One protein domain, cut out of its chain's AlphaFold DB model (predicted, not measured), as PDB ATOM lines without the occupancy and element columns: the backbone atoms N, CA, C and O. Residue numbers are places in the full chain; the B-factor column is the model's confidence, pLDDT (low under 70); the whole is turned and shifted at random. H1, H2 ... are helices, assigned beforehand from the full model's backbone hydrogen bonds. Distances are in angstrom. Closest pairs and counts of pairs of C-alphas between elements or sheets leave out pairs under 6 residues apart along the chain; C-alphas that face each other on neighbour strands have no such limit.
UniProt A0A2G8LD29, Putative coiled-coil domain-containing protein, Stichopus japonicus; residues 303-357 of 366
ATOM      1  N   ILE A 303     -49.911  23.475 -61.180       78.12
ATOM      2  CA  ILE A 303     -49.900  23.880 -59.781       78.12
ATOM      3  C   ILE A 303     -50.748  25.145 -59.710       78.12
ATOM      4  O   ILE A 303     -50.336  26.218 -60.129       78.12
ATOM      5  N   THR A 304     -51.987  24.993 -59.249       85.00
ATOM      6  CA  THR A 304     -52.879  26.127 -59.003       85.00
ATOM      7  C   THR A 304     -52.308  26.980 -57.865       85.00
ATOM      8  O   THR A 304     -51.839  26.386 -56.887       85.00
ATOM      9  N   PRO A 305     -52.443  28.319 -57.915       88.31
ATOM     10  CA  PRO A 305     -52.204  29.227 -56.789       88.31
ATOM     11  C   PRO A 305     -52.630  28.656 -55.431       88.31
ATOM     12  O   PRO A 305     -51.829  28.539 -54.514       88.31
ATOM     13  N   GLN A 306     -53.854  28.138 -55.350       87.94
ATOM     14  CA  GLN A 306     -54.415  27.532 -54.139       87.94
ATOM     15  C   GLN A 306     -53.616  26.329 -53.609       87.94
ATOM     16  O   GLN A 306     -53.410  26.194 -52.409       87.94
ATOM     17  N   LYS A 307     -53.128  25.446 -54.491       88.31
ATOM     18  CA  LYS A 307     -52.305  24.298 -54.073       88.31
ATOM     19  C   LYS A 307     -50.946  24.750 -53.557       88.31
ATOM     20  O   LYS A 307     -50.439  24.145 -52.623       88.31
ATOM     21  N   PHE A 308     -50.375  25.779 -54.176       90.44
ATOM     22  CA  PHE A 308     -49.125  26.379 -53.734       90.44
ATOM     23  C   PHE A 308     -49.278  26.999 -52.341       90.44
ATOM     24  O   PHE A 308     -48.535  26.621 -51.441       90.44
ATOM     25  N   LEU A 309     -50.304  27.827 -52.124       90.88
ATOM     26  CA  LEU A 309     -50.577  28.427 -50.814       90.88
ATOM     27  C   LEU A 309     -50.832  27.367 -49.734       90.88
ATOM     28  O   LEU A 309     -50.258  27.460 -48.659       90.88
ATOM     29  N   ASN A 310     -51.576  26.298 -50.041       89.88
ATOM     30  CA  ASN A 310     -51.789  25.186 -49.102       89.88
ATOM     31  C   ASN A 310     -50.492  24.473 -48.673       89.88
ATOM     32  O   ASN A 310     -50.437  23.882 -47.598       89.88
ATOM     33  N   VAL A 311     -49.461  24.461 -49.523       89.94
ATOM     34  CA  VAL A 311     -48.145  23.927 -49.139       89.94
ATOM     35  C   VAL A 311     -47.431  24.922 -48.231       89.94
ATOM     36  O   VAL A 311     -46.834  24.510 -47.242       89.94
ATOM     37  N   LEU A 312     -47.526  26.219 -48.518       90.44
ATOM     38  CA  LEU A 312     -46.907  27.244 -47.680       90.44
ATOM     39  C   LEU A 312     -47.533  27.321 -46.286       90.44
ATOM     40  O   LEU A 312     -46.790  27.423 -45.319       90.44
ATOM     41  N   THR A 313     -48.855  27.175 -46.161       89.12
ATOM     42  CA  THR A 313     -49.538  27.110 -44.853       89.12
ATOM     43  C   THR A 313     -49.150  25.875 -44.037       89.12
ATOM     44  O   THR A 313     -49.280  25.862 -42.817       89.12
ATOM     45  N   SER A 314     -48.663  24.812 -44.688       89.62
ATOM     46  CA  SER A 314     -48.166  23.618 -43.991       89.62
ATOM     47  C   SER A 314     -46.754  23.784 -43.416       89.62
ATOM     48  O   SER A 314     -46.355  23.004 -42.549       89.62
ATOM     49  N   LEU A 315     -46.005  24.786 -43.889       88.06
ATOM     50  CA  LEU A 315     -44.674  25.123 -43.394       88.06
ATOM     51  C   LEU A 315     -44.775  26.041 -42.176       88.06
ATOM     52  O   LEU A 315     -45.695  26.845 -42.040       88.06
ATOM     53  N   LYS A 316     -43.798  25.954 -41.275       86.19
ATOM     54  CA  LYS A 316     -43.734  26.870 -40.133       86.19
ATOM     55  C   LYS A 316     -43.228  28.239 -40.588       86.19
ATOM     56  O   LYS A 316     -42.369  28.344 -41.456       86.19
ATOM     57  N   HIS A 317     -43.664  29.302 -39.917       82.88
ATOM     58  CA  HIS A 317     -43.263  30.680 -40.238       82.88
ATOM     59  C   HIS A 317     -41.749  30.896 -40.280       82.88
ATOM     60  O   HIS A 317     -41.240  31.569 -41.168       82.88
ATOM     61  N   TRP A 318     -41.002  30.279 -39.364       86.94
ATOM     62  CA  TRP A 318     -39.541  30.372 -39.369       86.94
ATOM     63  C   TRP A 318     -38.888  29.588 -40.520       86.94
ATOM     64  O   TRP A 318     -37.796  29.956 -40.942       86.94
ATOM     65  N   GLU A 319     -39.544  28.551 -41.054       88.88
ATOM     66  CA  GLU A 319     -39.089  27.819 -42.246       88.88
ATOM     67  C   GLU A 319     -39.313  28.669 -43.502       88.88
ATOM     68  O   GLU A 319     -38.429  28.752 -44.346       88.88
ATOM     69  N   LEU A 320     -40.450  29.369 -43.587       86.31
ATOM     70  CA  LEU A 320     -40.745  30.316 -44.670       86.31
ATOM     71  C   LEU A 320     -39.786  31.515 -44.687       86.31
ATOM     72  O   LEU A 320     -39.479  32.048 -45.751       86.31
ATOM     73  N   CYS A 321     -39.297  31.927 -43.516       85.88
ATOM     74  CA  CYS A 321     -38.324  33.008 -43.383       85.88
ATOM     75  C   CYS A 321     -36.876  32.580 -43.678       85.88
ATOM     76  O   CYS A 321     -35.992  33.439 -43.695       85.88
ATOM     77  N   ALA A 322     -36.600  31.289 -43.898       91.25
ATOM     78  CA  ALA A 322     -35.258  30.846 -44.255       91.25
ATOM     79  C   ALA A 322     -34.874  31.386 -45.649       91.25
ATOM     80  O   ALA A 322     -35.698  31.332 -46.563       91.25
ATOM     81  N   PRO A 323     -33.639  31.886 -45.848       91.50
ATOM     82  CA  PRO A 323     -33.242  32.545 -47.096       91.50
ATOM     83  C   PRO A 323     -33.371  31.621 -48.314       91.50
ATOM     84  O   PRO A 323     -33.885  32.042 -49.350       91.50
ATOM     85  N   ASP A 324     -32.992  30.352 -48.164       89.62
ATOM     86  CA  ASP A 324     -33.071  29.353 -49.236       89.62
ATOM     87  C   ASP A 324     -34.524  29.028 -49.602       89.62
ATOM     88  O   ASP A 324     -34.883  28.934 -50.777       89.62
ATOM     89  N   VAL A 325     -35.384  28.900 -48.587       90.19
ATOM     90  CA  VAL A 325     -36.813  28.621 -48.771       90.19
ATOM     91  C   VAL A 325     -37.497  29.821 -49.410       90.19
ATOM     92  O   VAL A 325     -38.233  29.650 -50.374       90.19
ATOM     93  N   ARG A 326     -37.209  31.040 -48.946       90.00
ATOM     94  CA  ARG A 326     -37.747  32.272 -49.524       90.00
ATOM     95  C   ARG A 326     -37.395  32.405 -51.006       90.00
ATOM     96  O   ARG A 326     -38.285  32.661 -51.812       90.00
ATOM     97  N   ALA A 327     -36.132  32.180 -51.370       90.19
ATOM     98  CA  ALA A 327     -35.702  32.219 -52.766       90.19
ATOM     99  C   ALA A 327     -36.428  31.159 -53.617       90.19
ATOM    100  O   ALA A 327     -36.883  31.448 -54.725       90.19
ATOM    101  N   ALA A 328     -36.605  29.945 -53.084       91.06
ATOM    102  CA  ALA A 328     -37.360  28.891 -53.758       91.06
ATOM    103  C   ALA A 328     -38.852  29.242 -53.917       91.06
ATOM    104  O   ALA A 328     -39.434  28.991 -54.971       91.06
ATOM    105  N   VAL A 329     -39.470  29.847 -52.901       91.50
ATOM    106  CA  VAL A 329     -40.871  30.296 -52.929       91.50
ATOM    107  C   VAL A 329     -41.068  31.387 -53.980       91.50
ATOM    108  O   VAL A 329     -42.001  31.289 -54.776       91.50
ATOM    109  N   GLU A 330     -40.177  32.379 -54.041       91.75
ATOM    110  CA  GLU A 330     -40.208  33.435 -55.061       91.75
ATOM    111  C   GLU A 330     -40.071  32.851 -56.477       91.75
ATOM    112  O   GLU A 330     -40.865  33.185 -57.363       91.75
ATOM    113  N   PHE A 331     -39.143  31.906 -56.666       89.19
ATOM    114  CA  PHE A 331     -38.954  31.199 -57.932       89.19
ATOM    115  C   PHE A 331     -40.201  30.405 -58.352       89.19
ATOM    116  O   PHE A 331     -40.676  30.547 -59.479       89.19
ATOM    117  N   VAL A 332     -40.763  29.585 -57.459       89.38
ATOM    118  CA  VAL A 332     -41.944  28.756 -57.759       89.38
ATOM    119  C   VAL A 332     -43.169  29.630 -58.030       89.38
ATOM    120  O   VAL A 332     -43.898  29.371 -58.990       89.38
ATOM    121  N   ARG A 333     -43.377  30.689 -57.239       91.88
ATOM    122  CA  ARG A 333     -44.467  31.653 -57.430       91.88
ATOM    123  C   ARG A 333     -44.431  32.252 -58.835       91.88
ATOM    124  O   ARG A 333     -45.441  32.219 -59.532       91.88
ATOM    125  N   GLU A 334     -43.282  32.788 -59.245       89.56
ATOM    126  CA  GLU A 334     -43.148  33.510 -60.512       89.56
ATOM    127  C   GLU A 334     -43.090  32.569 -61.721       89.56
ATOM    128  O   GLU A 334     -43.826  32.754 -62.688       89.56
ATOM    129  N   LYS A 335     -42.222  31.555 -61.674       84.00
ATOM    130  CA  LYS A 335     -41.866  30.757 -62.854       84.00
ATOM    131  C   LYS A 335     -42.728  29.509 -63.037       84.00
ATOM    132  O   LYS A 335     -42.907  29.072 -64.169       84.00
ATOM    133  N   VAL A 336     -43.279  28.945 -61.959       83.69
ATOM    134  CA  VAL A 336     -44.049  27.686 -62.012       83.69
ATOM    135  C   VAL A 336     -45.554  27.924 -61.866       83.69
ATOM    136  O   VAL A 336     -46.344  27.324 -62.593       83.69
ATOM    137  N   VAL A 337     -45.965  28.790 -60.937       87.06
ATOM    138  CA  VAL A 337     -47.383  29.069 -60.639       87.06
ATOM    139  C   VAL A 337     -47.911  30.260 -61.445       87.06
ATOM    140  O   VAL A 337     -49.084  30.266 -61.817       87.06
ATOM    141  N   GLY A 338     -47.061  31.249 -61.737       85.75
ATOM    142  CA  GLY A 338     -47.457  32.488 -62.413       85.75
ATOM    143  C   GLY A 338     -48.345  33.391 -61.550       85.75
ATOM    144  O   GLY A 338     -49.201  34.092 -62.082       85.75
ATOM    145  N   MET A 339     -48.184  33.338 -60.224       88.94
ATOM    146  CA  MET A 339     -48.917  34.174 -59.266       88.94
ATOM    147  C   MET A 339     -48.250  35.552 -59.145       88.94
ATOM    148  O   MET A 339     -47.018  35.643 -59.109       88.94
ATOM    149  N   SER A 340     -49.047  36.625 -59.063       91.12
ATOM    150  CA  SER A 340     -48.513  37.980 -58.884       91.12
ATOM    151  C   SER A 340     -47.951  38.185 -57.474       91.12
ATOM    152  O   SER A 340     -48.312  37.491 -56.521       91.12
ATOM    153  N   VAL A 341     -47.048  39.157 -57.328       90.94
ATOM    154  CA  VAL A 341     -46.482  39.513 -56.015       90.94
ATOM    155  C   VAL A 341     -47.580  40.016 -55.074       90.94
ATOM    156  O   VAL A 341     -47.621  39.628 -53.915       90.94
ATOM    157  N   GLU A 342     -48.511  40.807 -55.601       91.00
ATOM    158  CA  GLU A 342     -49.624  41.398 -54.853       91.00
ATOM    159  C   GLU A 342     -50.559  40.337 -54.260       91.00
ATOM    160  O   GLU A 342     -50.943  40.435 -53.095       91.00
ATOM    161  N   GLU A 343     -50.898  39.304 -55.043       89.38
ATOM    162  CA  GLU A 343     -51.745  38.194 -54.592       89.38
ATOM    163  C   GLU A 343     -51.052  37.397 -53.478       89.38
ATOM    164  O   GLU A 343     -51.665  37.072 -52.459       89.38
ATOM    165  N   PHE A 344     -49.749  37.147 -53.636       90.62
ATOM    166  CA  PHE A 344     -48.939  36.477 -52.625       90.62
ATOM    167  C   PHE A 344     -48.831  37.294 -51.329       90.62
ATOM    168  O   PHE A 344     -49.018  36.749 -50.245       90.62
ATOM    169  N   GLU A 345     -48.566  38.597 -51.416       90.00
ATOM    170  CA  GLU A 345     -48.453  39.483 -50.251       90.00
ATOM    171  C   GLU A 345     -49.791  39.709 -49.545       90.00
ATOM    172  O   GLU A 345     -49.827  39.881 -48.326       90.00
ATOM    173  N   ALA A 346     -50.902  39.733 -50.284       88.88
ATOM    174  CA  ALA A 346     -52.234  39.773 -49.694       88.88
ATOM    175  C   ALA A 346     -52.491  38.521 -48.843       88.88
ATOM    176  O   ALA A 346     -52.906  38.647 -47.694       88.88
ATOM    177  N   TRP A 347     -52.170  37.332 -49.364       90.06
ATOM    178  CA  TRP A 347     -52.252  36.091 -48.593       90.06
ATOM    179  C   TRP A 347     -51.286  36.082 -47.399       90.06
ATOM    180  O   TRP A 347     -51.696  35.786 -46.280       90.06
ATOM    181  N   TYR A 348     -50.022  36.456 -47.613       86.44
ATOM    182  CA  TYR A 348     -48.988  36.431 -46.576       86.44
ATOM    183  C   TYR A 348     -49.317  37.366 -45.405       86.44
ATOM    184  O   TYR A 348     -49.061  37.025 -44.253       86.44
ATOM    185  N   ARG A 349     -49.930  38.526 -45.682       84.94
ATOM    186  CA  ARG A 349     -50.426  39.438 -44.641       84.94
ATOM    187  C   ARG A 349     -51.538  38.812 -43.812       84.94
ATOM    188  O   ARG A 349     -51.452  38.884 -42.597       84.94
ATOM    189  N   ILE A 350     -52.517  38.164 -44.442       84.69
ATOM    190  CA  ILE A 350     -53.618  37.491 -43.735       84.69
ATOM    191  C   ILE A 350     -53.069  36.376 -42.830       84.69
ATOM    192  O   ILE A 350     -53.380  36.337 -41.643       84.69
ATOM    193  N   GLU A 351     -52.181  35.533 -43.360       81.06
ATOM    194  CA  GLU A 351     -51.586  34.414 -42.616       81.06
ATOM    195  C   GLU A 351     -50.735  34.891 -41.420       81.06
ATOM    196  O   GLU A 351     -50.741  34.278 -40.352       81.06
ATOM    197  N   ILE A 352     -50.017  36.013 -41.563       74.19
ATOM    198  CA  ILE A 352     -49.232  36.606 -40.468       74.19
ATOM    199  C   ILE A 352     -50.105  37.369 -39.473       74.19
ATOM    200  O   ILE A 352     -49.825  37.345 -38.273       74.19
ATOM    201  N   GLU A 353     -51.144  38.062 -39.932       66.69
ATOM    202  CA  GLU A 353     -52.078  38.780 -39.063       66.69
ATOM    203  C   GLU A 353     -52.803  37.820 -38.112       66.69
ATOM    204  O   GLU A 353     -52.937  38.133 -36.926       66.69
ATOM    205  N   ASP A 354     -53.123  36.607 -38.570       61.12
ATOM    206  CA  ASP A 354     -53.681  35.536 -37.736       61.12
ATOM    207  C   ASP A 354     -52.725  35.066 -36.613       61.12
ATOM    208  O   ASP A 354     -53.163  34.522 -35.594       61.12
ATOM    209  N   LEU A 355     -51.419  35.337 -36.723       58.62
ATOM    210  CA  LEU A 355     -50.412  35.041 -35.689       58.62
ATOM    211  C   LEU A 355     -50.117  36.220 -34.770       58.62
ATOM    212  O   LEU A 355     -49.515  36.038 -33.705       58.62
ATOM    213  N   ASN A 356     -50.499  37.433 -35.171       55.97
ATOM    214  CA  ASN A 356     -49.985  38.669 -34.585       55.97
ATOM    215  C   ASN A 356     -50.584  39.006 -33.211       55.97
ATOM    216  O   ASN A 356     -50.390  40.096 -32.675       55.97
ATOM    217  N   ARG A 357     -51.264  38.049 -32.573       52.91
ATOM    218  CA  ARG A 357     -51.588  38.147 -31.155       52.91
ATOM    219  C   ARG A 357     -51.509  36.796 -30.465       52.91
ATOM    220  O   ARG A 357     -52.508  36.132 -30.200       52.91
TER     221      ARG A 357
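AT A GLANCE: This is residues 303 to 357 of the 366 residues of the protein "Putative coiled-coil domain-containing protein" of Stichopus japonicus (UniProt A0A2G8LD29). H3 and H4 form an open V joined at residues 338 to 340; H1 lies over one side of it, and short H2 sits at its open end. The 55 printed residues include four named helices, in the order H1, H2, H3, H4, and no named strand: all helix. The whole is compact, with a radius of gyration of the C-alphas of 10.9 A, and elongated, spanning 34 by 21 by 17 A.

HOW THE PARTS SIT: H1, residues 305 to 312, only just touches residues 333 to 337 of H3, residues 323 to 337, with 3 pairs of C-alphas within 8 A; the closest, Pro 305 and Val 337, are 6.2 A apart. H1 and H3 run opposite ways at a shallow tilt of 16 degrees. H2, residues 317 to 320, is close but not clearly touching H3; their closest C-alphas, Leu 320 and Arg 326, are 6.0 A apart. H4, residues 341 to 353, is near H1 and H3, with 7 and 5 pairs of C-alphas within 10 A. Every O i to N i+4 pair is within hydrogen-bond range in H1 and H4, and 10 of 11 in H3; H2 is too short for one.

IN THESE COORDINATES: H1 begins at C-alpha 305 (-52.204, 29.227, -56.789) and spans 10.7 A, H2 5.1 A, H3 19.9 A and H4 17.9 A, ending at C-alpha 353 (-52.078, 38.780, -39.063).

THE WHOLE: The farthest C-alphas, Lys 335 and Arg 357, are 34.0 A apart. The printed part has no cut, and its three links are tight. Residues 353 to 357 have pLDDT under 70.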